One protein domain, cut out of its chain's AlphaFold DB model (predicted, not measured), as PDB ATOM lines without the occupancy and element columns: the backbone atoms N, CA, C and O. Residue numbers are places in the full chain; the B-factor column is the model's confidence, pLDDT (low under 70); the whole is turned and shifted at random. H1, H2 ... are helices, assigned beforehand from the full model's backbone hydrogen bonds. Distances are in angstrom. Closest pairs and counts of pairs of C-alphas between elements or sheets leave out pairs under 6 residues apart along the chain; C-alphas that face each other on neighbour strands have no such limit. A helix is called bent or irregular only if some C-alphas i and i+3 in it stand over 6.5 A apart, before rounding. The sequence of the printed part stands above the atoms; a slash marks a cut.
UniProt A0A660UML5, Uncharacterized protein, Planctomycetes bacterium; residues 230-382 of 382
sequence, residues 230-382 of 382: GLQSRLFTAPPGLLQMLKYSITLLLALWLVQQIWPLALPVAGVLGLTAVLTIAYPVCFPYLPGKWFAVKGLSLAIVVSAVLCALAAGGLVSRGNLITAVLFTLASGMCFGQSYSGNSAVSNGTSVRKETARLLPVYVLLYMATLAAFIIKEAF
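What this domain is: This is residues 230 to 382 of the 382 residues of an uncharacterized protein of Planctomycetes bacterium (UniProt A0A660UML5). The bent helix H5, H4 and H3 lie in a row, with H4 in the middle, and the helical hairpin of H1 and H2 packs slantwise over one side of this row, mainly through H2 on H4. H2 and H5 stay apart on different sides of H4. The printed part has 153 residues with five named helices, in the order H1 H2 H3 H4 H5, and no named strand; its class is all helix. It is compact, with a radius of gyration of the C-alphas of 15.8 A, and spans 46 by 33 by 26 A.

How they stand to each other: Start at the longest helix, H5, residues 351 to 381: by its hydrogen bonds it was assigned as one helix, but it is bent, with C-alphas 360 and 363 at 6.8 A, and its arms H5a, residues 351 to 360, and H5b, residues 363 to 381, stand at a steep tilt of 42 degrees. H5b touches the hub H4, residues 321 to 345, at a shallow tilt of 27 degrees, opposite ways; look at the closest C-alphas, Ala 333 and Tyr 365, 4.7 A apart. H4 touches H5a with residues 340 to 343 alone, the closest C-alphas being Ser 343 and Val 354 at 7.2 A. H3, residues 295 to 315, forms a hairpin with H4 at a shallow tilt of 23 degrees; the C-alphas of Ala 296 and Met 336 come closest, at 4.2 A. H2, residues 269 to 286, touches H4 at a steep tilt of 44 degrees, with the C-alphas of Leu 279 and Gly 335 closest at 6.2 A. H1, residues 231 to 260, forms a hairpin with H2 at a shallow tilt of 20 degrees, opposite ways; the C-alphas of Arg 234 and Pro 284 come closest, at 5.3 A. H1 is apart from H3, H5a and H5b. Every O i to N i+4 pair is within hydrogen-bond range in H3, H5a and H5b; in H1 it is 24 of 26, in H2 12 of 14 and in H4 16 of 21.

Where its parts are: Find C-alpha 231 at (31.111, 47.130, -9.126); from there H1 runs 41.6 A, with a kink of 32 degrees near residue 238. H2 is 25.4 A long and H3 30.2 A. Find C-alpha 321 at (18.615, 50.093, -42.129), where H4 begins its 35.0 A, with a kink of 28 degrees near residue 328. H5a measures 14.3 A, and H5b runs 26.8 A to C-alpha 381 at (16.909, 35.904, -50.364).

The domain as a whole: The C-alphas of Gly 230 and Ile 262 are the two farthest apart, at 48.9 A. The printed part has no cut and no long link; H3 to H4 and H4 to H5 are tight links. The mean pLDDT of the printed part is 91.0, and residue 382, the chain's last, is under 70.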
ATOM      1  N   GLY A 230      29.728  44.529  -5.104       92.75
ATOM      2  CA  GLY A 230      29.936  45.856  -5.689       92.75
ATOM      3  C   GLY A 230      30.353  45.828  -7.165       92.75
ATOM      4  O   GLY A 230      30.423  44.772  -7.795       92.75
ATOM      5  N   LEU A 231      30.668  47.000  -7.728       92.75
ATOM      6  CA  LEU A 231      31.111  47.130  -9.126       92.75
ATOM      7  C   LEU A 231      32.373  46.302  -9.420       92.75
ATOM      8  O   LEU A 231      32.434  45.635 -10.444       92.75
ATOM      9  N   GLN A 232      33.347  46.280  -8.504       90.88
ATOM     10  CA  GLN A 232      34.583  45.507  -8.680       90.88
ATOM     11  C   GLN A 232      34.318  44.004  -8.858       90.88
ATOM     12  O   GLN A 232      34.890  43.387  -9.753       90.88
ATOM     13  N   SER A 233      33.421  43.419  -8.056       90.81
ATOM     14  CA  SER A 233      33.040  42.006  -8.183       90.81
ATOM     15  C   SER A 233      32.346  41.730  -9.519       90.81
ATOM     16  O   SER A 233      32.605  40.706 -10.143       90.81
ATOM     17  N   ARG A 234      31.504  42.663  -9.984       93.12
ATOM     18  CA  ARG A 234      30.787  42.560 -11.264       93.12
ATOM     19  C   ARG A 234      31.726  42.670 -12.465       93.12
ATOM     20  O   ARG A 234      31.614  41.890 -13.404       93.12
ATOM     21  N   LEU A 235      32.695  43.584 -12.413       91.06
ATOM     22  CA  LEU A 235      33.730  43.715 -13.442       91.06
ATOM     23  C   LEU A 235      34.694  42.527 -13.450       91.06
ATOM     24  O   LEU A 235      35.172  42.140 -14.509       91.06
ATOM     25  N   PHE A 236      34.952  41.903 -12.299       89.81
ATOM     26  CA  PHE A 236      35.765  40.688 -12.236       89.81
ATOM     27  C   PHE A 236      35.120  39.501 -12.973       89.81
ATOM     28  O   PHE A 236      35.835  38.639 -13.487       89.81
ATOM     29  N   THR A 237      33.786  39.455 -13.050       89.25
ATOM     30  CA  THR A 237      33.049  38.394 -13.755       89.25
ATOM     31  C   THR A 237      32.677  38.746 -15.196       89.25
ATOM     32  O   THR A 237      32.239  37.864 -15.935       89.25
ATOM     33  N   ALA A 238      32.911  39.985 -15.641       89.38
ATOM     34  CA  ALA A 238      32.625  40.403 -17.012       89.38
ATOM     35  C   ALA A 238      33.512  39.697 -18.065       89.38
ATOM     36  O   ALA A 238      32.944  39.135 -19.000       89.38
ATOM     37  N   PRO A 239      34.856  39.611 -17.926       89.56
ATOM     38  CA  PRO A 239      35.700  38.929 -18.910       89.56
ATOM     39  C   PRO A 239      35.337  37.459 -19.166       89.56
ATOM     40  O   PRO A 239      35.199  37.089 -20.331       89.56
ATOM     41  N   PRO A 240      35.135  36.599 -18.145       90.06
ATOM     42  CA  PRO A 240      34.744  35.223 -18.422       90.06
ATOM     43  C   PRO A 240      33.340  35.108 -19.025       90.06
ATOM     44  O   PRO A 240      33.138  34.267 -19.897       90.06
ATOM     45  N   GLY A 241      32.404  35.985 -18.640       90.62
ATOM     46  CA  GLY A 241      31.080  36.060 -19.262       90.62
ATOM     47  C   GLY A 241      31.137  36.461 -20.741       90.62
ATOM     48  O   GLY A 241      30.482  35.832 -21.571       90.62
ATOM     49  N   LEU A 242      31.970  37.448 -21.083       91.06
ATOM     50  CA  LEU A 242      32.246  37.850 -22.464       91.06
ATOM     51  C   LEU A 242      32.820  36.678 -23.264       91.06
ATOM     52  O   LEU A 242      32.275  36.324 -24.303       91.06
ATOM     53  N   LEU A 243      33.869  36.020 -22.762       90.31
ATOM     54  CA  LEU A 243      34.477  34.872 -23.444       90.31
ATOM     55  C   LEU A 243      33.493  33.715 -23.634       90.31
ATOM     56  O   LEU A 243      33.528  33.042 -24.663       90.31
ATOM     57  N   GLN A 244      32.613  33.474 -22.663       89.12
ATOM     58  CA  GLN A 244      31.562  32.470 -22.791       89.12
ATOM     59  C   GLN A 244      30.597  32.803 -23.936       89.12
ATOM     60  O   GLN A 244      30.316  31.929 -24.755       89.12
ATOM     61  N   MET A 245      30.119  34.045 -24.024       90.81
ATOM     62  CA  MET A 245      29.184  34.442 -25.082       90.81
ATOM     63  C   MET A 245      29.846  34.575 -26.450       90.81
ATOM     64  O   MET A 245      29.225  34.245 -27.460       90.81
ATOM     65  N   LEU A 246      31.112  34.993 -26.500       89.69
ATOM     66  CA  LEU A 246      31.892  34.997 -27.735       89.69
ATOM     67  C   LEU A 246      32.060  33.578 -28.277       89.69
ATOM     68  O   LEU A 246      31.904  33.390 -29.474       89.69
ATOM     69  N   LYS A 247      32.276  32.566 -27.424       86.88
ATOM     70  CA  LYS A 247      32.285  31.160 -27.870       86.88
ATOM     71  C   LYS A 247      30.966  30.781 -28.547       86.88
ATOM     72  O   LYS A 247      30.993  30.207 -29.625       86.88
ATOM     73  N   TYR A 248      29.817  31.133 -27.963       89.19
ATOM     74  CA  TYR A 248      28.514  30.863 -28.589       89.19
ATOM     75  C   TYR A 248      28.325  31.627 -29.906       89.19
ATOM     76  O   TYR A 248      27.850  31.055 -30.882       89.19
ATOM     77  N   SER A 249      28.761  32.886 -29.947       89.62
ATOM     78  CA  SER A 249      28.692  33.740 -31.137       89.62
ATOM     79  C   SER A 249      29.579  33.223 -32.273       89.62
ATOM     80  O   SER A 249      29.139  33.164 -33.413       89.62
ATOM     81  N   ILE A 250      30.805  32.790 -31.967       87.12
ATOM     82  CA  ILE A 250      31.733  32.194 -32.937       87.12
ATOM     83  C   ILE A 250      31.180  30.865 -33.452       87.12
ATOM     84  O   ILE A 250      31.244  30.618 -34.649       87.12
ATOM     85  N   THR A 251      30.591  30.028 -32.590       85.56
ATOM     86  CA  THR A 251      29.927  28.792 -33.035       85.56
ATOM     87  C   THR A 251      28.766  29.082 -33.989       85.56
ATOM     88  O   THR A 251      28.629  28.393 -34.996       85.56
ATOM     89  N   LEU A 252      27.955  30.109 -33.709       87.69
ATOM     90  CA  LEU A 252      26.891  30.555 -34.614       87.69
ATOM     91  C   LEU A 252      27.461  31.035 -35.958       87.69
ATOM     92  O   LEU A 252      26.993  30.600 -37.005       87.69
ATOM     93  N   LEU A 253      28.482  31.894 -35.936       87.19
ATOM     94  CA  LEU A 253      29.124  32.404 -37.152       87.19
ATOM     95  C   LEU A 253      29.772  31.289 -37.973       87.19
ATOM     96  O   LEU A 253      29.663  31.302 -39.191       87.19
ATOM     97  N   LEU A 254      30.382  30.295 -37.323       86.06
ATOM     98  CA  LEU A 254      30.930  29.119 -37.996       86.06
ATOM     99  C   LEU A 254      29.827  28.302 -38.680       86.06
ATOM    100  O   LEU A 254      30.012  27.854 -39.807       86.06
ATOM    101  N   ALA A 255      28.669  28.132 -38.035       85.44
ATOM    102  CA  ALA A 255      27.525  27.468 -38.652       85.44
ATOM    103  C   ALA A 255      27.004  28.246 -39.873       85.44
ATOM    104  O   ALA A 255      26.760  27.645 -40.916       85.44
ATOM    105  N   LEU A 256      26.894  29.575 -39.780       85.88
ATOM    106  CA  LEU A 256      26.510  30.421 -40.917       85.88
ATOM    107  C   LEU A 256      27.557  30.391 -42.040       85.88
ATOM    108  O   LEU A 256      27.187  30.360 -43.207       85.88
ATOM    109  N   TRP A 257      28.848  30.339 -41.705       87.19
ATOM    110  CA  TRP A 257      29.932  30.198 -42.679       87.19
ATOM    111  C   TRP A 257      29.868  28.861 -43.427       87.19
ATOM    112  O   TRP A 257      30.127  28.819 -44.628       87.19
ATOM    113  N   LEU A 258      29.471  27.772 -42.759       84.12
ATOM    114  CA  LEU A 258      29.226  26.488 -43.425       84.12
ATOM    115  C   LEU A 258      28.035  26.569 -44.388       84.12
ATOM    116  O   LEU A 258      28.120  26.057 -45.501       84.12
ATOM    117  N   VAL A 259      26.950  27.245 -43.992       83.56
ATOM    118  CA  VAL A 259      25.797  27.496 -44.877       83.56
ATOM    119  C   VAL A 259      26.210  28.339 -46.084       83.56
ATOM    120  O   VAL A 259      25.811  28.024 -47.203       83.56
ATOM    121  N   GLN A 260      27.076  29.337 -45.875       85.69
ATOM    122  CA  GLN A 260      27.616  30.196 -46.931       85.69
ATOM    123  C   GLN A 260      28.300  29.403 -48.061       85.69
ATOM    124  O   GLN A 260      28.285  29.838 -49.209       85.69
ATOM    125  N   GLN A 261      28.879  28.232 -47.761       85.69
ATOM    126  CA  GLN A 261      29.540  27.387 -48.769       85.69
ATOM    127  C   GLN A 261      28.562  26.769 -49.776       85.69
ATOM    128  O   GLN A 261      28.974  26.338 -50.850       85.69
ATOM    129  N   ILE A 262      27.280  26.686 -49.416       87.19
ATOM    130  CA  ILE A 262      26.220  26.072 -50.226       87.19
ATOM    131  C   ILE A 262      25.290  27.154 -50.786       87.19
ATOM    132  O   ILE A 262      24.797  27.029 -51.904       87.19
ATOM    133  N   TRP A 263      25.063  28.223 -50.019       82.00
ATOM    134  CA  TRP A 263      24.181  29.328 -50.370       82.00
ATOM    135  C   TRP A 263      24.905  30.665 -50.170       82.00
ATOM    136  O   TRP A 263      25.318  30.940 -49.044       82.00
ATOM    137  N   PRO A 264      25.043  31.522 -51.200       82.31
ATOM    138  CA  PRO A 264      25.736  32.798 -51.053       82.31
ATOM    139  C   PRO A 264      25.031  33.666 -50.005       82.31
ATOM    140  O   PRO A 264      23.852  33.980 -50.127       82.31
ATOM    141  N   LEU A 265      25.765  34.014 -48.951       83.19
ATOM    142  CA  LEU A 265      25.255  34.695 -47.765       83.19
ATOM    143  C   LEU A 265      26.304  35.683 -47.246       83.19
ATOM    144  O   LEU A 265      27.483  35.327 -47.153       83.19
ATOM    145  N   ALA A 266      25.904  36.890 -46.846       84.94
ATOM    146  CA  ALA A 266      26.795  37.823 -46.156       84.94
ATOM    147  C   ALA A 266      26.876  37.512 -44.647       84.94
ATOM    148  O   ALA A 266      25.880  37.574 -43.929       84.94
ATOM    149  N   LEU A 267      28.068  37.200 -44.123       84.25
ATOM    150  CA  LEU A 267      28.222  36.880 -42.699       84.25
ATOM    151  C   LEU A 267      28.123  38.136 -41.811       84.25
ATOM    152  O   LEU A 267      28.907  39.070 -41.982       84.25
ATOM    153  N   PRO A 268      27.243  38.162 -40.788       87.50
ATOM    154  CA  PRO A 268      27.029  39.335 -39.939       87.50
ATOM    155  C   PRO A 268      28.054  39.417 -38.791       87.50
ATOM    156  O   PRO A 268      27.695  39.580 -37.623       87.50
ATOM    157  N   VAL A 269      29.344  39.281 -39.103       85.50
ATOM    158  CA  VAL A 269      30.430  39.080 -38.125       85.50
ATOM    159  C   VAL A 269      30.543  40.244 -37.143       85.50
ATOM    160  O   VAL A 269      30.446  40.042 -35.929       85.50
ATOM    161  N   ALA A 270      30.693  41.468 -37.659       83.94
ATOM    162  CA  ALA A 270      30.831  42.671 -36.841       83.94
ATOM    163  C   ALA A 270      29.589  42.918 -35.970       83.94
ATOM    164  O   ALA A 270      29.718  43.216 -34.783       83.94
ATOM    165  N   GLY A 271      28.389  42.714 -36.525       86.50
ATOM    166  CA  GLY A 271      27.129  42.859 -35.797       86.50
ATOM    167  C   GLY A 271      26.999  41.856 -34.649       86.50
ATOM    168  O   GLY A 271      26.752  42.247 -33.510       86.50
ATOM    169  N   VAL A 272      27.225  40.569 -34.920       89.00
ATOM    170  CA  VAL A 272      27.111  39.502 -33.915       89.00
ATOM    171  C   VAL A 272      28.152  39.671 -32.804       89.00
ATOM    172  O   VAL A 272      27.796  39.667 -31.624       89.00
ATOM    173  N   LEU A 273      29.431  39.848 -33.148       90.38
ATOM    174  CA  LEU A 273      30.496  39.977 -32.147       90.38
ATOM    175  C   LEU A 273      30.410  41.306 -31.386       90.38
ATOM    176  O   LEU A 273      30.568  41.318 -30.162       90.38
ATOM    177  N   GLY A 274      30.117  42.404 -32.086       88.81
ATOM    178  CA  GLY A 274      29.982  43.739 -31.506       88.81
ATOM    179  C   GLY A 274      28.826  43.821 -30.512       88.81
ATOM    180  O   GLY A 274      29.031  44.230 -29.368       88.81
ATOM    181  N   LEU A 275      27.630  43.359 -30.892       93.44
ATOM    182  CA  LEU A 275      26.463  43.366 -30.000       93.44
ATOM    183  C   LEU A 275      26.657  42.441 -28.798       93.44
ATOM    184  O   LEU A 275      26.333  42.825 -27.671       93.44
ATOM    185  N   THR A 276      27.251  41.262 -29.002       94.00
ATOM    186  CA  THR A 276      27.627  40.376 -27.895       94.00
ATOM    187  C   THR A 276      28.582  41.076 -26.928       94.00
ATOM    188  O   THR A 276      28.357  41.053 -25.715       94.00
ATOM    189  N   ALA A 277      29.625  41.745 -27.427       92.75
ATOM    190  CA  ALA A 277      30.566  42.468 -26.576       92.75
ATOM    191  C   ALA A 277      29.886  43.601 -25.790       92.75
ATOM    192  O   ALA A 277      30.044  43.683 -24.570       92.75
ATOM    193  N   VAL A 278      29.072  44.424 -26.459       94.69
ATOM    194  CA  VAL A 278      28.328  45.525 -25.825       94.69
ATOM    195  C   VAL A 278      27.431  45.003 -24.704       94.69
ATOM    196  O   VAL A 278      27.531  45.477 -23.572       94.69
ATOM    197  N   LEU A 279      26.601  43.993 -24.977       95.75
ATOM    198  CA  LEU A 279      25.659  43.451 -23.993       95.75
ATOM    199  C   LEU A 279      26.380  42.828 -22.792       95.75
ATOM    200  O   LEU A 279      26.012  43.087 -21.645       95.75
ATOM    201  N   THR A 280      27.428  42.039 -23.036       93.25
ATOM    202  CA  THR A 280      28.151  41.330 -21.966       93.25
ATOM    203  C   THR A 280      28.995  42.240 -21.079       93.25
ATOM    204  O   THR A 280      29.181  41.925 -19.902       93.25
ATOM    205  N   ILE A 281      29.477  43.371 -21.600       92.56
ATOM    206  CA  ILE A 281      30.215  44.374 -20.820       92.56
ATOM    207  C   ILE A 281      29.249  45.317 -20.094       92.56
ATOM    208  O   ILE A 281      29.441  45.604 -18.909       92.56
ATOM    209  N   ALA A 282      28.195  45.781 -20.772       95.12
ATOM    210  CA  ALA A 282      27.244  46.730 -20.198       95.12
ATOM    211  C   ALA A 282      26.391  46.097 -19.092       95.12
ATOM    212  O   ALA A 282      26.121  46.735 -18.073       95.12
ATOM    213  N   TYR A 283      25.997  44.829 -19.236       96.44
ATOM    214  CA  TYR A 283      25.089  44.187 -18.287       96.44
ATOM    215  C   TYR A 283      25.639  44.106 -16.854       96.44
ATOM    216  O   TYR A 283      24.937  44.560 -15.950       96.44
ATOM    217  N   PRO A 284      26.873  43.634 -16.577       94.88
ATOM    218  CA  PRO A 284      27.428  43.655 -15.224       94.88
ATOM    219  C   PRO A 284      27.520  45.067 -14.637       94.88
ATOM    220  O   PRO A 284      27.326  45.234 -13.433       94.88
ATOM    221  N   VAL A 285      27.786  46.090 -15.455       94.81
ATOM    222  CA  VAL A 285      27.871  47.496 -15.016       94.81
ATOM    223  C   VAL A 285      26.489  48.033 -14.636       94.81
ATOM    224  O   VAL A 285      26.321  48.573 -13.536       94.81
ATOM    225  N   CYS A 286      25.491  47.801 -15.487       95.62
ATOM    226  CA  CYS A 286      24.123  48.294 -15.320       95.62
ATOM    227  C   CYS A 286      23.258  47.423 -14.393       95.62
ATOM    228  O   CYS A 286      22.221  47.882 -13.927       95.62
ATOM    229  N   PHE A 287      23.688  46.198 -14.074       95.50
ATOM    230  CA  PHE A 287      22.947  45.180 -13.315       95.50
ATOM    231  C   PHE A 287      22.050  45.679 -12.154       95.50
ATOM    232  O   PHE A 287      20.882  45.273 -12.106       95.50
ATOM    233  N   PRO A 288      22.527  46.521 -11.209       94.00
ATOM    234  CA  PRO A 288      21.713  46.977 -10.082       94.00
ATOM    235  C   PRO A 288      20.605  47.951 -10.493       94.00
ATOM    236  O   PRO A 288      19.599  48.022  -9.798       94.00
ATOM    237  N   TYR A 289      20.771  48.659 -11.611       95.62
ATOM    238  CA  TYR A 289      19.832  49.670 -12.102       95.62
ATOM    239  C   TYR A 289      18.787  49.090 -13.063       95.62
ATOM    240  O   TYR A 289      17.747  49.699 -13.282       95.62
ATOM    241  N   LEU A 290      19.048  47.907 -13.633       96.12
ATOM    242  CA  LEU A 290      18.116  47.253 -14.551       96.12
ATOM    243  C   LEU A 290      16.858  46.774 -13.800       96.12
ATOM    244  O   LEU A 290      16.988  46.156 -12.737       96.12
ATOM    245  N   PRO A 291      15.646  47.001 -14.327       95.62
ATOM    246  CA  PRO A 291      14.408  46.608 -13.667       95.62
ATOM    247  C   PRO A 291      14.206  45.087 -13.627       95.62
ATOM    248  O   PRO A 291      14.720  44.330 -14.451       95.62
ATOM    249  N   GLY A 292      13.392  44.640 -12.668       92.00
ATOM    250  CA  GLY A 292      12.976  43.244 -12.532       92.00
ATOM    251  C   GLY A 292      13.834  42.410 -11.575       92.00
ATOM    252  O   GLY A 292      14.952  42.764 -11.204       92.00
ATOM    253  N   LYS A 293      13.266  41.274 -11.147       91.19
ATOM    254  CA  LYS A 293      13.916  40.306 -10.243       91.19
ATOM    255  C   LYS A 293      14.687  39.218 -10.995       91.19
ATOM    256  O   LYS A 293      15.654  38.682 -10.469       91.19
ATOM    257  N   TRP A 294      14.232  38.878 -12.199       95.19
ATOM    258  CA  TRP A 294      14.825  37.842 -13.044       95.19
ATOM    259  C   TRP A 294      15.965  38.400 -13.883       95.19
ATOM    260  O   TRP A 294      15.895  39.529 -14.379       95.19
ATOM    261  N   PHE A 295      17.006  37.600 -14.062       96.81
ATOM    262  CA  PHE A 295      18.220  38.047 -14.730       96.81
ATOM    263  C   PHE A 295      18.005  38.293 -16.231       96.81
ATOM    264  O   PHE A 295      18.489  39.291 -16.766       96.81
ATOM    265  N   ALA A 296      17.234  37.439 -16.893       97.06
ATOM    266  CA  ALA A 296      16.837  37.555 -18.288       97.06
ATOM    267  C   ALA A 296      15.928  38.763 -18.530       97.06
ATOM    268  O   ALA A 296      16.047  39.396 -19.569       97.06
ATOM    269  N   VAL A 297      15.076  39.144 -17.568       96.94
ATOM    270  CA  VAL A 297      14.246  40.364 -17.671       96.94
ATOM    271  C   VAL A 297      15.116  41.615 -17.592       96.94
ATOM    272  O   VAL A 297      14.973  42.512 -18.420       96.94
ATOM    273  N   LYS A 298      16.090  41.645 -16.671       97.75
ATOM    274  CA  LYS A 298      17.132  42.683 -16.683       97.75
ATOM    275  C   LYS A 298      17.857  42.693 -18.036       97.75
ATOM    276  O   LYS A 298      18.130  43.756 -18.584       97.75
ATOM    277  N   GLY A 299      18.125  41.514 -18.597       97.62
ATOM    278  CA  GLY A 299      18.825  41.346 -19.873       97.62
ATOM    279  C   GLY A 299      18.040  41.928 -21.038       97.62
ATOM    280  O   GLY A 299      18.582  42.700 -21.824       97.62
ATOM    281  N   LEU A 300      16.742  41.636 -21.071       98.12
ATOM    282  CA  LEU A 300      15.788  42.208 -22.006       98.12
ATOM    283  C   LEU A 300      15.728  43.730 -21.872       98.12
ATOM    284  O   LEU A 300      15.801  44.422 -22.875       98.12
ATOM    285  N   SER A 301      15.650  44.263 -20.650       98.12
ATOM    286  CA  SER A 301      15.582  45.715 -20.447       98.12
ATOM    287  C   SER A 301      16.820  46.444 -20.977       98.12
ATOM    288  O   SER A 301      16.689  47.472 -21.634       98.12
ATOM    289  N   LEU A 302      18.017  45.877 -20.778       98.19
ATOM    290  CA  LEU A 302      19.240  46.409 -21.373       98.19
ATOM    291  C   LEU A 302      19.201  46.300 -22.900       98.19
ATOM    292  O   LEU A 302      19.560  47.251 -23.588       98.19
ATOM    293  N   ALA A 303      18.759  45.159 -23.424       98.06
ATOM    294  CA  ALA A 303      18.658  44.949 -24.857       98.06
ATOM    295  C   ALA A 303      17.683  45.922 -25.524       98.06
ATOM    296  O   ALA A 303      18.014  46.434 -26.580       98.06
ATOM    297  N   ILE A 304      16.550  46.252 -24.894       98.31
ATOM    298  CA  ILE A 304      15.615  47.274 -25.388       98.31
ATOM    299  C   ILE A 304      16.319  48.629 -25.517       98.31
ATOM    300  O   ILE A 304      16.185  49.288 -26.544       98.31
ATOM    301  N   VAL A 305      17.099  49.034 -24.509       97.69
ATOM    302  CA  VAL A 305      17.863  50.292 -24.557       97.69
ATOM    303  C   VAL A 305      18.891  50.261 -25.689       97.69
ATOM    304  O   VAL A 305      18.964  51.204 -26.474       97.69
ATOM    305  N   VAL A 306      19.649  49.170 -25.820       96.12
ATOM    306  CA  VAL A 306      20.629  49.008 -26.908       96.12
ATOM    307  C   VAL A 306      19.936  49.026 -28.274       96.12
ATOM    308  O   VAL A 306      20.390  49.724 -29.174       96.12
ATOM    309  N   SER A 307      18.805  48.339 -28.427       96.56
ATOM    310  CA  SER A 307      18.002  48.342 -29.651       96.56
ATOM    311  C   SER A 307      17.462  49.730 -29.993       96.56
ATOM    312  O   SER A 307      17.508  50.117 -31.155       96.56
ATOM    313  N   ALA A 308      17.012  50.511 -29.007       96.44
ATOM    314  CA  ALA A 308      16.577  51.888 -29.232       96.44
ATOM    315  C   ALA A 308      17.725  52.768 -29.752       96.44
ATOM    316  O   ALA A 308      17.529  53.545 -30.687       96.44
ATOM    317  N   VAL A 309      18.936  52.598 -29.205       94.25
ATOM    318  CA  VAL A 309      20.141  53.273 -29.706       94.25
ATOM    319  C   VAL A 309      20.450  52.843 -31.142       94.25
ATOM    320  O   VAL A 309      20.677  53.706 -31.984       94.25
ATOM    321  N   LEU A 310      20.395  51.545 -31.461       91.06
ATOM    322  CA  LEU A 310      20.594  51.060 -32.835       91.06
ATOM    323  C   LEU A 310      19.583  51.673 -33.814       91.06
ATOM    324  O   LEU A 310      19.974  52.129 -34.886       91.06
ATOM    325  N   CYS A 311      18.302  51.736 -33.437       92.50
ATOM    326  CA  CYS A 311      17.264  52.373 -34.249       92.50
ATOM    327  C   CYS A 311      17.535  53.869 -34.458       92.50
ATOM    328  O   CYS A 311      17.383  54.359 -35.574       92.50
ATOM    329  N   ALA A 312      17.965  54.589 -33.418       91.94
ATOM    330  CA  ALA A 312      18.312  56.006 -33.524       91.94
ATOM    331  C   ALA A 312      19.523  56.235 -34.447       91.94
ATOM    332  O   ALA A 312      19.491  57.125 -35.297       91.94
ATOM    333  N   LEU A 313      20.560  55.398 -34.341       88.75
ATOM    334  CA  LEU A 313      21.730  55.454 -35.222       88.75
ATOM    335  C   LEU A 313      21.361  55.141 -36.680       88.75
ATOM    336  O   LEU A 313      21.843  55.812 -37.591       88.75
ATOM    337  N   ALA A 314      20.465  54.179 -36.911       88.69
ATOM    338  CA  ALA A 314      19.964  53.856 -38.246       88.69
ATOM    339  C   ALA A 314      19.057  54.957 -38.829       88.69
ATOM    340  O   ALA A 314      19.071  55.221 -40.036       88.69
ATOM    341  N   ALA A 315      18.284  55.643 -37.981       89.44
ATOM    342  CA  ALA A 315      17.513  56.816 -38.383       89.44
ATOM    343  C   ALA A 315      18.443  57.952 -38.837       89.44
ATOM    344  O   ALA A 315      18.206  58.528 -39.899       89.44
ATOM    345  N   GLY A 316      19.536  58.184 -38.099       86.38
ATOM    346  CA  GLY A 316      20.588  59.151 -38.425       86.38
ATOM    347  C   GLY A 316      21.553  58.732 -39.542       86.38
ATOM    348  O   GLY A 316      22.492  59.469 -39.821       86.38
ATOM    349  N   GLY A 317      21.354  57.567 -40.170       82.88
ATOM    350  CA  GLY A 317      22.170  57.095 -41.297       82.88
ATOM    351  C   GLY A 317      23.550  56.540 -40.925       82.88
ATOM    352  O   GLY A 317      24.334  56.241 -41.817       82.88
ATOM    353  N   LEU A 318      23.849  56.371 -39.632       77.94
ATOM    354  CA  LEU A 318      25.125  55.827 -39.142       77.94
ATOM    355  C   LEU A 318      25.171  54.294 -39.144       77.94
ATOM    356  O   LEU A 318      26.240  53.709 -39.003       77.94
ATOM    357  N   VAL A 319      24.011  53.641 -39.252       78.25
ATOM    358  CA  VAL A 319      23.869  52.183 -39.320       78.25
ATOM    359  C   VAL A 319      22.930  51.836 -40.470       78.25
ATOM    360  O   VAL A 319      21.885  52.469 -40.643       78.25
ATOM    361  N   SER A 320      23.280  50.808 -41.246       79.94
ATOM    362  CA  SER A 320      22.442  50.329 -42.345       79.94
ATOM    363  C   SER A 320      21.064  49.885 -41.845       79.94
ATOM    364  O   SER A 320      20.934  49.038 -40.956       79.94
ATOM    365  N   ARG A 321      20.008  50.436 -42.454       83.00
ATOM    366  CA  ARG A 321      18.615  50.093 -42.129       83.00
ATOM    367  C   ARG A 321      18.255  48.666 -42.552       83.00
ATOM    368  O   ARG A 321      17.383  48.067 -41.929       83.00
ATOM    369  N   GLY A 322      18.949  48.110 -43.549       79.62
ATOM    370  CA  GLY A 322      18.662  46.779 -44.095       79.62
ATOM    371  C   GLY A 322      18.813  45.652 -43.070       79.62
ATOM    372  O   GLY A 322      18.062  44.685 -43.106       79.62
ATOM    373  N   ASN A 323      19.717  45.805 -42.096       82.31
ATOM    374  CA  ASN A 323      19.975  44.790 -41.068       82.31
ATOM    375  C   ASN A 323      19.315  45.105 -39.717       82.31
ATOM    376  O   ASN A 323      19.528  44.378 -38.745       82.31
ATOM    377  N   LEU A 324      18.523  46.179 -39.627       89.19
ATOM    378  CA  LEU A 324      18.046  46.700 -38.346       89.19
ATOM    379  C   LEU A 324      17.128  45.711 -37.618       89.19
ATOM    380  O   LEU A 324      17.297  45.493 -36.421       89.19
ATOM    381  N   ILE A 325      16.197  45.070 -38.331       92.12
ATOM    382  CA  ILE A 325      15.263  44.096 -37.740       92.12
ATOM    383  C   ILE A 325      16.035  42.906 -37.161       92.12
ATOM    384  O   ILE A 325      15.863  42.562 -35.991       92.12
ATOM    385  N   THR A 326      16.940  42.323 -37.950       91.81
ATOM    386  CA  THR A 326      17.804  41.216 -37.524       91.81
ATOM    387  C   THR A 326      18.662  41.609 -36.322       91.81
ATOM    388  O   THR A 326      18.721  40.871 -35.339       91.81
ATOM    389  N   ALA A 327      19.283  42.792 -36.352       92.19
ATOM    390  CA  ALA A 327      20.109  43.287 -35.256       92.19
ATOM    391  C   ALA A 327      19.299  43.485 -33.966       92.19
ATOM    392  O   ALA A 327      19.759  43.103 -32.887       92.19
ATOM    393  N   VAL A 328      18.082  44.032 -34.053       95.88
ATOM    394  CA  VAL A 328      17.191  44.214 -32.899       95.88
ATOM    395  C   VAL A 328      16.776  42.866 -32.314       95.88
ATOM    396  O   VAL A 328      16.979  42.645 -31.120       95.88
ATOM    397  N   LEU A 329      16.273  41.936 -33.133       96.81
ATOM    398  CA  LEU A 329      15.861  40.606 -32.664       96.81
ATOM    399  C   LEU A 329      17.028  39.847 -32.015       96.81
ATOM    400  O   LEU A 329      16.871  39.305 -30.914       96.81
ATOM    401  N   PHE A 330      18.215  39.901 -32.630       96.06
ATOM    402  CA  PHE A 330      19.429  39.307 -32.074       96.06
ATOM    403  C   PHE A 330      19.807  39.936 -30.731       96.06
ATOM    404  O   PHE A 330      20.164  39.225 -29.792       96.06
ATOM    405  N   THR A 331      19.721  41.266 -30.622       97.25
ATOM    406  CA  THR A 331      20.047  42.007 -29.394       97.25
ATOM    407  C   THR A 331      19.113  41.607 -28.256       97.25
ATOM    408  O   THR A 331      19.585  41.330 -27.152       97.25
ATOM    409  N   LEU A 332      17.804  41.520 -28.514       98.31
ATOM    410  CA  LEU A 332      16.805  41.099 -27.526       98.31
ATOM    411  C   LEU A 332      17.054  39.661 -27.056       98.31
ATOM    412  O   LEU A 332      17.137  39.413 -25.848       98.31
ATOM    413  N   ALA A 333      17.248  38.730 -27.996       97.69
ATOM    414  CA  ALA A 333      17.533  37.330 -27.689       97.69
ATOM    415  C   ALA A 333      18.830  37.178 -26.872       97.69
ATOM    416  O   ALA A 333      18.845  36.537 -25.816       97.69
ATOM    417  N   SER A 334      19.907  37.829 -27.318       96.75
ATOM    418  CA  SER A 334      21.227  37.772 -26.682       96.75
ATOM    419  C   SER A 334      21.271  38.471 -25.331       96.75
ATOM    420  O   SER A 334      21.918  37.967 -24.413       96.75
ATOM    421  N   GLY A 335      20.537  39.570 -25.157       97.56
ATOM    422  CA  GLY A 335      20.399  40.228 -23.861       97.56
ATOM    423  C   GLY A 335      19.731  39.321 -22.834       97.56
ATOM    424  O   GLY A 335      20.241  39.176 -21.722       97.56
ATOM    425  N   MET A 336      18.634  38.653 -23.209       97.69
ATOM    426  CA  MET A 336      17.955  37.679 -22.345       97.69
ATOM    427  C   MET A 336      18.852  36.481 -22.017       97.69
ATOM    428  O   MET A 336      19.006  36.131 -20.844       97.69
ATOM    429  N   CYS A 337      19.477  35.891 -23.039       96.25
ATOM    430  CA  CYS A 337      20.360  34.734 -22.909       96.25
ATOM    431  C   CYS A 337      21.569  35.031 -22.002       96.25
ATOM    432  O   CYS A 337      21.858  34.274 -21.062       96.25
ATOM    433  N   PHE A 338      22.250  36.164 -22.221       95.50
ATOM    434  CA  PHE A 338      23.361  36.575 -21.366       95.50
ATOM    435  C   PHE A 338      22.896  36.908 -19.954       95.50
ATOM    436  O   PHE A 338      23.525  36.456 -18.997       95.50
ATOM    437  N   GLY A 339      21.791  37.651 -19.821       95.75
ATOM    438  CA  GLY A 339      21.203  37.970 -18.527       95.75
ATOM    439  C   GLY A 339      21.022  36.703 -17.703       95.75
ATOM    440  O   GLY A 339      21.639  36.564 -16.649       95.75
ATOM    441  N   GLN A 340      20.293  35.717 -18.230       95.06
ATOM    442  CA  GLN A 340      20.087  34.436 -17.549       95.06
ATOM    443  C   GLN A 340      21.405  33.734 -17.193       95.06
ATOM    444  O   GLN A 340      21.567  33.241 -16.074       95.06
ATOM    445  N   SER A 341      22.373  33.724 -18.111       92.69
ATOM    446  CA  SER A 341      23.694  33.121 -17.887       92.69
ATOM    447  C   SER A 341      24.481  33.819 -16.769       92.69
ATOM    448  O   SER A 341      25.217  33.167 -16.025       92.69
ATOM    449  N   TYR A 342      24.290  35.130 -16.585       93.38
ATOM    450  CA  TYR A 342      24.931  35.911 -15.524       93.38
ATOM    451  C   TYR A 342      24.491  35.495 -14.113       93.38
ATOM    452  O   TYR A 342      25.204  35.771 -13.145       93.38
ATOM    453  N   SER A 343      23.379  34.767 -13.968       91.94
ATOM    454  CA  SER A 343      22.952  34.215 -12.675       91.94
ATOM    455  C   SER A 343      24.033  33.345 -12.011       91.94
ATOM    456  O   SER A 343      24.201  33.416 -10.790       91.94
ATOM    457  N   GLY A 344      24.829  32.611 -12.801       86.44
ATOM    458  CA  GLY A 344      25.968  31.812 -12.324       86.44
ATOM    459  C   GLY A 344      27.224  32.622 -11.973       86.44
ATOM    460  O   GLY A 344      28.125  32.102 -11.324       86.44
ATOM    461  N   ASN A 345      27.269  33.899 -12.360       86.75
ATOM    462  CA  ASN A 345      28.386  34.827 -12.149       86.75
ATOM    463  C   ASN A 345      28.048  35.942 -11.142       86.75
ATOM    464  O   ASN A 345      28.778  36.931 -11.021       86.75
ATOM    465  N   SER A 346      26.931  35.798 -10.426       88.50
ATOM    466  CA  SER A 346      26.432  36.773  -9.461       88.50
ATOM    467  C   SER A 346      26.341  36.168  -8.064       88.50
ATOM    468  O   SER A 346      26.109  34.972  -7.910       88.50
ATOM    469  N   ALA A 347      26.483  37.005  -7.036       86.44
ATOM    470  CA  ALA A 347      26.362  36.563  -5.646       86.44
ATOM    471  C   ALA A 347      24.939  36.701  -5.068       86.44
ATOM    472  O   ALA A 347      24.744  36.528  -3.870       86.44
ATOM    473  N   VAL A 348      23.954  37.044  -5.904       88.00
ATOM    474  CA  VAL A 348      22.565  37.322  -5.492       88.00
ATOM    475  C   VAL A 348      21.561  36.327  -6.081       88.00
ATOM    476  O   VAL A 348      20.353  36.500  -5.932       88.00
ATOM    477  N   SER A 349      22.040  35.304  -6.792       86.62
ATOM    478  CA  SER A 349      21.182  34.321  -7.441       86.62
ATOM    479  C   SER A 349      20.567  33.337  -6.443       86.62
ATOM    480  O   SER A 349      21.115  33.034  -5.385       86.62
ATOM    481  N   ASN A 350      19.391  32.826  -6.803       87.06
ATOM    482  CA  ASN A 350      18.678  31.788  -6.069       87.06
ATOM    483  C   ASN A 350      18.321  30.668  -7.051       87.06
ATOM    484  O   ASN A 350      17.609  30.918  -8.027       87.06
ATOM    485  N   GLY A 351      18.784  29.442  -6.786       84.56
ATOM    486  CA  GLY A 351      18.608  28.301  -7.689       84.56
ATOM    487  C   GLY A 351      17.146  28.017  -8.055       84.56
ATOM    488  O   GLY A 351      16.836  27.786  -9.224       84.56
ATOM    489  N   THR A 352      16.223  28.128  -7.098       88.56
ATOM    490  CA  THR A 352      14.784  27.936  -7.345       88.56
ATOM    491  C   THR A 352      14.221  29.023  -8.257       88.56
ATOM    492  O   THR A 352      13.424  28.727  -9.150       88.56
ATOM    493  N   SER A 353      14.643  30.278  -8.074       91.19
ATOM    494  CA  SER A 353      14.225  31.379  -8.951       91.19
ATOM    495  C   SER A 353      14.783  31.211 -10.362       91.19
ATOM    496  O   SER A 353      14.031  31.342 -11.323       91.19
ATOM    497  N   VAL A 354      16.067  30.860 -10.490       92.62
ATOM    498  CA  VAL A 354      16.738  30.657 -11.786       92.62
ATOM    499  C   VAL A 354      16.101  29.504 -12.564       92.62
ATOM    500  O   VAL A 354      15.892  29.619 -13.771       92.62
ATOM    501  N   ARG A 355      15.715  28.411 -11.891       92.94
ATOM    502  CA  ARG A 355      15.000  27.293 -12.533       92.94
ATOM    503  C   ARG A 355      13.644  27.729 -13.097       92.94
ATOM    504  O   ARG A 355      13.323  27.382 -14.232       92.94
ATOM    505  N   LYS A 356      12.864  28.499 -12.328       95.06
ATOM    506  CA  LYS A 356      11.568  29.045 -12.778       95.06
ATOM    507  C   LYS A 356      11.737  30.018 -13.943       95.06
ATOM    508  O   LYS A 356      10.971  29.957 -14.899       95.06
ATOM    509  N   GLU A 357      12.734  30.892 -13.853       96.12
ATOM    510  CA  GLU A 357      13.094  31.845 -14.903       96.12
ATOM    511  C   GLU A 357      13.454  31.119 -16.202       96.12
ATOM    512  O   GLU A 357      12.852  31.390 -17.235       96.12
ATOM    513  N   THR A 358      14.348  30.129 -16.122       95.56
ATOM    514  CA  THR A 358      14.785  29.325 -17.271       95.56
ATOM    515  C   THR A 358      13.596  28.635 -17.931       95.56
ATOM    516  O   THR A 358      13.416  28.759 -19.134       95.56
ATOM    517  N   ALA A 359      12.742  27.962 -17.154       95.62
ATOM    518  CA  ALA A 359      11.579  27.256 -17.691       95.62
ATOM    519  C   ALA A 359      10.596  28.179 -18.435       95.62
ATOM    520  O   ALA A 359       9.951  27.744 -19.384       95.62
ATOM    521  N   ARG A 360      10.476  29.443 -18.013       96.00
ATOM    522  CA  ARG A 360       9.534  30.408 -18.602       96.00
ATOM    523  C   ARG A 360      10.127  31.204 -19.758       96.00
ATOM    524  O   ARG A 360       9.411  31.499 -20.707       96.00
ATOM    525  N   LEU A 361      11.399  31.588 -19.668       96.88
ATOM    526  CA  LEU A 361      12.007  32.542 -20.598       96.88
ATOM    527  C   LEU A 361      12.907  31.896 -21.649       96.88
ATOM    528  O   LEU A 361      13.076  32.500 -22.705       96.88
ATOM    529  N   LEU A 362      13.403  30.671 -21.425       96.19
ATOM    530  CA  LEU A 362      14.142  29.916 -22.444       96.19
ATOM    531  C   LEU A 362      13.374  29.797 -23.767       96.19
ATOM    532  O   LEU A 362      13.954  30.151 -24.793       96.19
ATOM    533  N   PRO A 363      12.086  29.396 -23.786       97.62
ATOM    534  CA  PRO A 363      11.335  29.334 -25.039       97.62
ATOM    535  C   PRO A 363      11.256  30.693 -25.744       97.62
ATOM    536  O   PRO A 363      11.368  30.760 -26.961       97.62
ATOM    537  N   VAL A 364      11.126  31.785 -24.983       97.50
ATOM    538  CA  VAL A 364      10.955  33.138 -25.532       97.50
ATOM    539  C   VAL A 364      12.193  33.586 -26.301       97.50
ATOM    540  O   VAL A 364      12.080  33.965 -27.464       97.50
ATOM    541  N   TYR A 365      13.386  33.527 -25.701       95.94
ATOM    542  CA  TYR A 365      14.585  33.964 -26.423       95.94
ATOM    543  C   TYR A 365      15.047  32.958 -27.483       95.94
ATOM    544  O   TYR A 365      15.689  33.365 -28.445       95.94
ATOM    545  N   VAL A 366      14.683  31.673 -27.373       96.25
ATOM    546  CA  VAL A 366      14.848  30.716 -28.482       96.25
ATOM    547  C   VAL A 366      13.988  31.132 -29.675       96.25
ATOM    548  O   VAL A 366      14.506  31.208 -30.785       96.25
ATOM    549  N   LEU A 367      12.715  31.481 -29.461       97.50
ATOM    550  CA  LEU A 367      11.848  31.993 -30.529       97.50
ATOM    551  C   LEU A 367      12.389  33.295 -31.132       97.50
ATOM    552  O   LEU A 367      12.355  33.453 -32.348       97.50
ATOM    553  N   LEU A 368      12.953  34.197 -30.321       97.50
ATOM    554  CA  LEU A 368      13.606  35.409 -30.828       97.50
ATOM    555  C   LEU A 368      14.851  35.095 -31.670       97.50
ATOM    556  O   LEU A 368      15.051  35.730 -32.704       97.50
ATOM    557  N   TYR A 369      15.667  34.108 -31.287       95.88
ATOM    558  CA  TYR A 369      16.782  33.653 -32.125       95.88
ATOM    559  C   TYR A 369      16.303  33.030 -33.439       95.88
ATOM    560  O   TYR A 369      16.879  33.311 -34.487       95.88
ATOM    561  N   MET A 370      15.226  32.241 -33.413       94.56
ATOM    562  CA  MET A 370      14.624  31.691 -34.633       94.56
ATOM    563  C   MET A 370      14.078  32.800 -35.539       94.56
ATOM    564  O   MET A 370      14.331  32.788 -36.740       94.56
ATOM    565  N   ALA A 371      13.399  33.797 -34.968       96.12
ATOM    566  CA  ALA A 371      12.921  34.968 -35.700       96.12
ATOM    567  C   ALA A 371      14.080  35.802 -36.268       96.12
ATOM    568  O   ALA A 371      13.993  36.283 -37.392       96.12
ATOM    569  N   THR A 372      15.183  35.924 -35.523       94.62
ATOM    570  CA  THR A 372      16.421  36.561 -35.999       94.62
ATOM    571  C   THR A 372      16.948  35.846 -37.237       94.62
ATOM    572  O   THR A 372      17.244  36.495 -38.235       94.62
ATOM    573  N   LEU A 373      17.046  34.514 -37.187       90.69
ATOM    574  CA  LEU A 373      17.535  33.711 -38.303       90.69
ATOM    575  C   LEU A 373      16.600  33.803 -39.516       90.69
ATOM    576  O   LEU A 373      17.074  33.974 -40.632       90.69
ATOM    577  N   ALA A 374      15.285  33.751 -39.302       90.69
ATOM    578  CA  ALA A 374      14.302  33.911 -40.369       90.69
ATOM    579  C   ALA A 374      14.389  35.298 -41.027       90.69
ATOM    580  O   ALA A 374      14.463  35.383 -42.248       90.69
ATOM    581  N   ALA A 375      14.441  36.374 -40.234       90.69
ATOM    582  CA  ALA A 375      14.584  37.738 -40.747       90.69
ATOM    583  C   ALA A 375      15.886  37.913 -41.541       90.69
ATOM    584  O   ALA A 375      15.892  38.545 -42.595       90.69
ATOM    585  N   PHE A 376      16.971  37.310 -41.056       88.62
ATOM    586  CA  PHE A 376      18.256  37.301 -41.736       88.62
ATOM    587  C   PHE A 376      18.201  36.563 -43.080       88.62
ATOM    588  O   PHE A 376      18.634  37.116 -44.081       88.62
ATOM    589  N   ILE A 377      17.612  35.363 -43.129       85.44
ATOM    590  CA  ILE A 377      17.485  34.579 -44.370       85.44
ATOM    591  C   ILE A 377      16.581  35.287 -45.383       85.44
ATOM    592  O   ILE A 377      16.943  35.378 -46.551       85.44
ATOM    593  N   ILE A 378      15.427  35.809 -44.953       86.69
ATOM    594  CA  ILE A 378      14.495  36.528 -45.838       86.69
ATOM    595  C   ILE A 378      15.204  37.717 -46.492       86.69
ATOM    596  O   ILE A 378      15.110  37.889 -47.699       86.69
ATOM    597  N   LYS A 379      15.966  38.492 -45.718       84.88
ATOM    598  CA  LYS A 379      16.723  39.648 -46.218       84.88
ATOM    599  C   LYS A 379      17.856  39.279 -47.188       84.88
ATOM    600  O   LYS A 379      18.337  40.134 -47.917       84.88
ATOM    601  N   GLU A 380      18.378  38.061 -47.122       80.00
ATOM    602  CA  GLU A 380      19.451  37.607 -48.021       80.00
ATOM    603  C   GLU A 380      18.884  36.926 -49.277       80.00
ATOM    604  O   GLU A 380      19.588  36.794 -50.274       80.00
ATOM    605  N   ALA A 381      17.616  36.506 -49.238       76.56
ATOM    606  CA  ALA A 381      16.909  35.904 -50.364       76.56
ATOM    607  C   ALA A 381      16.188  36.926 -51.268       76.56
ATOM    608  O   ALA A 381      15.944  36.617 -52.433       76.56
ATOM    609  N   PHE A 382      15.843  38.104 -50.737       68.69
ATOM    610  CA  PHE A 382      15.150  39.205 -51.420       68.69
ATOM    611  C   PHE A 382      15.938  40.501 -51.256       68.69
ATOM    612  O   PHE A 382      15.956  41.296 -52.222       68.69
TER     613      PHE A 382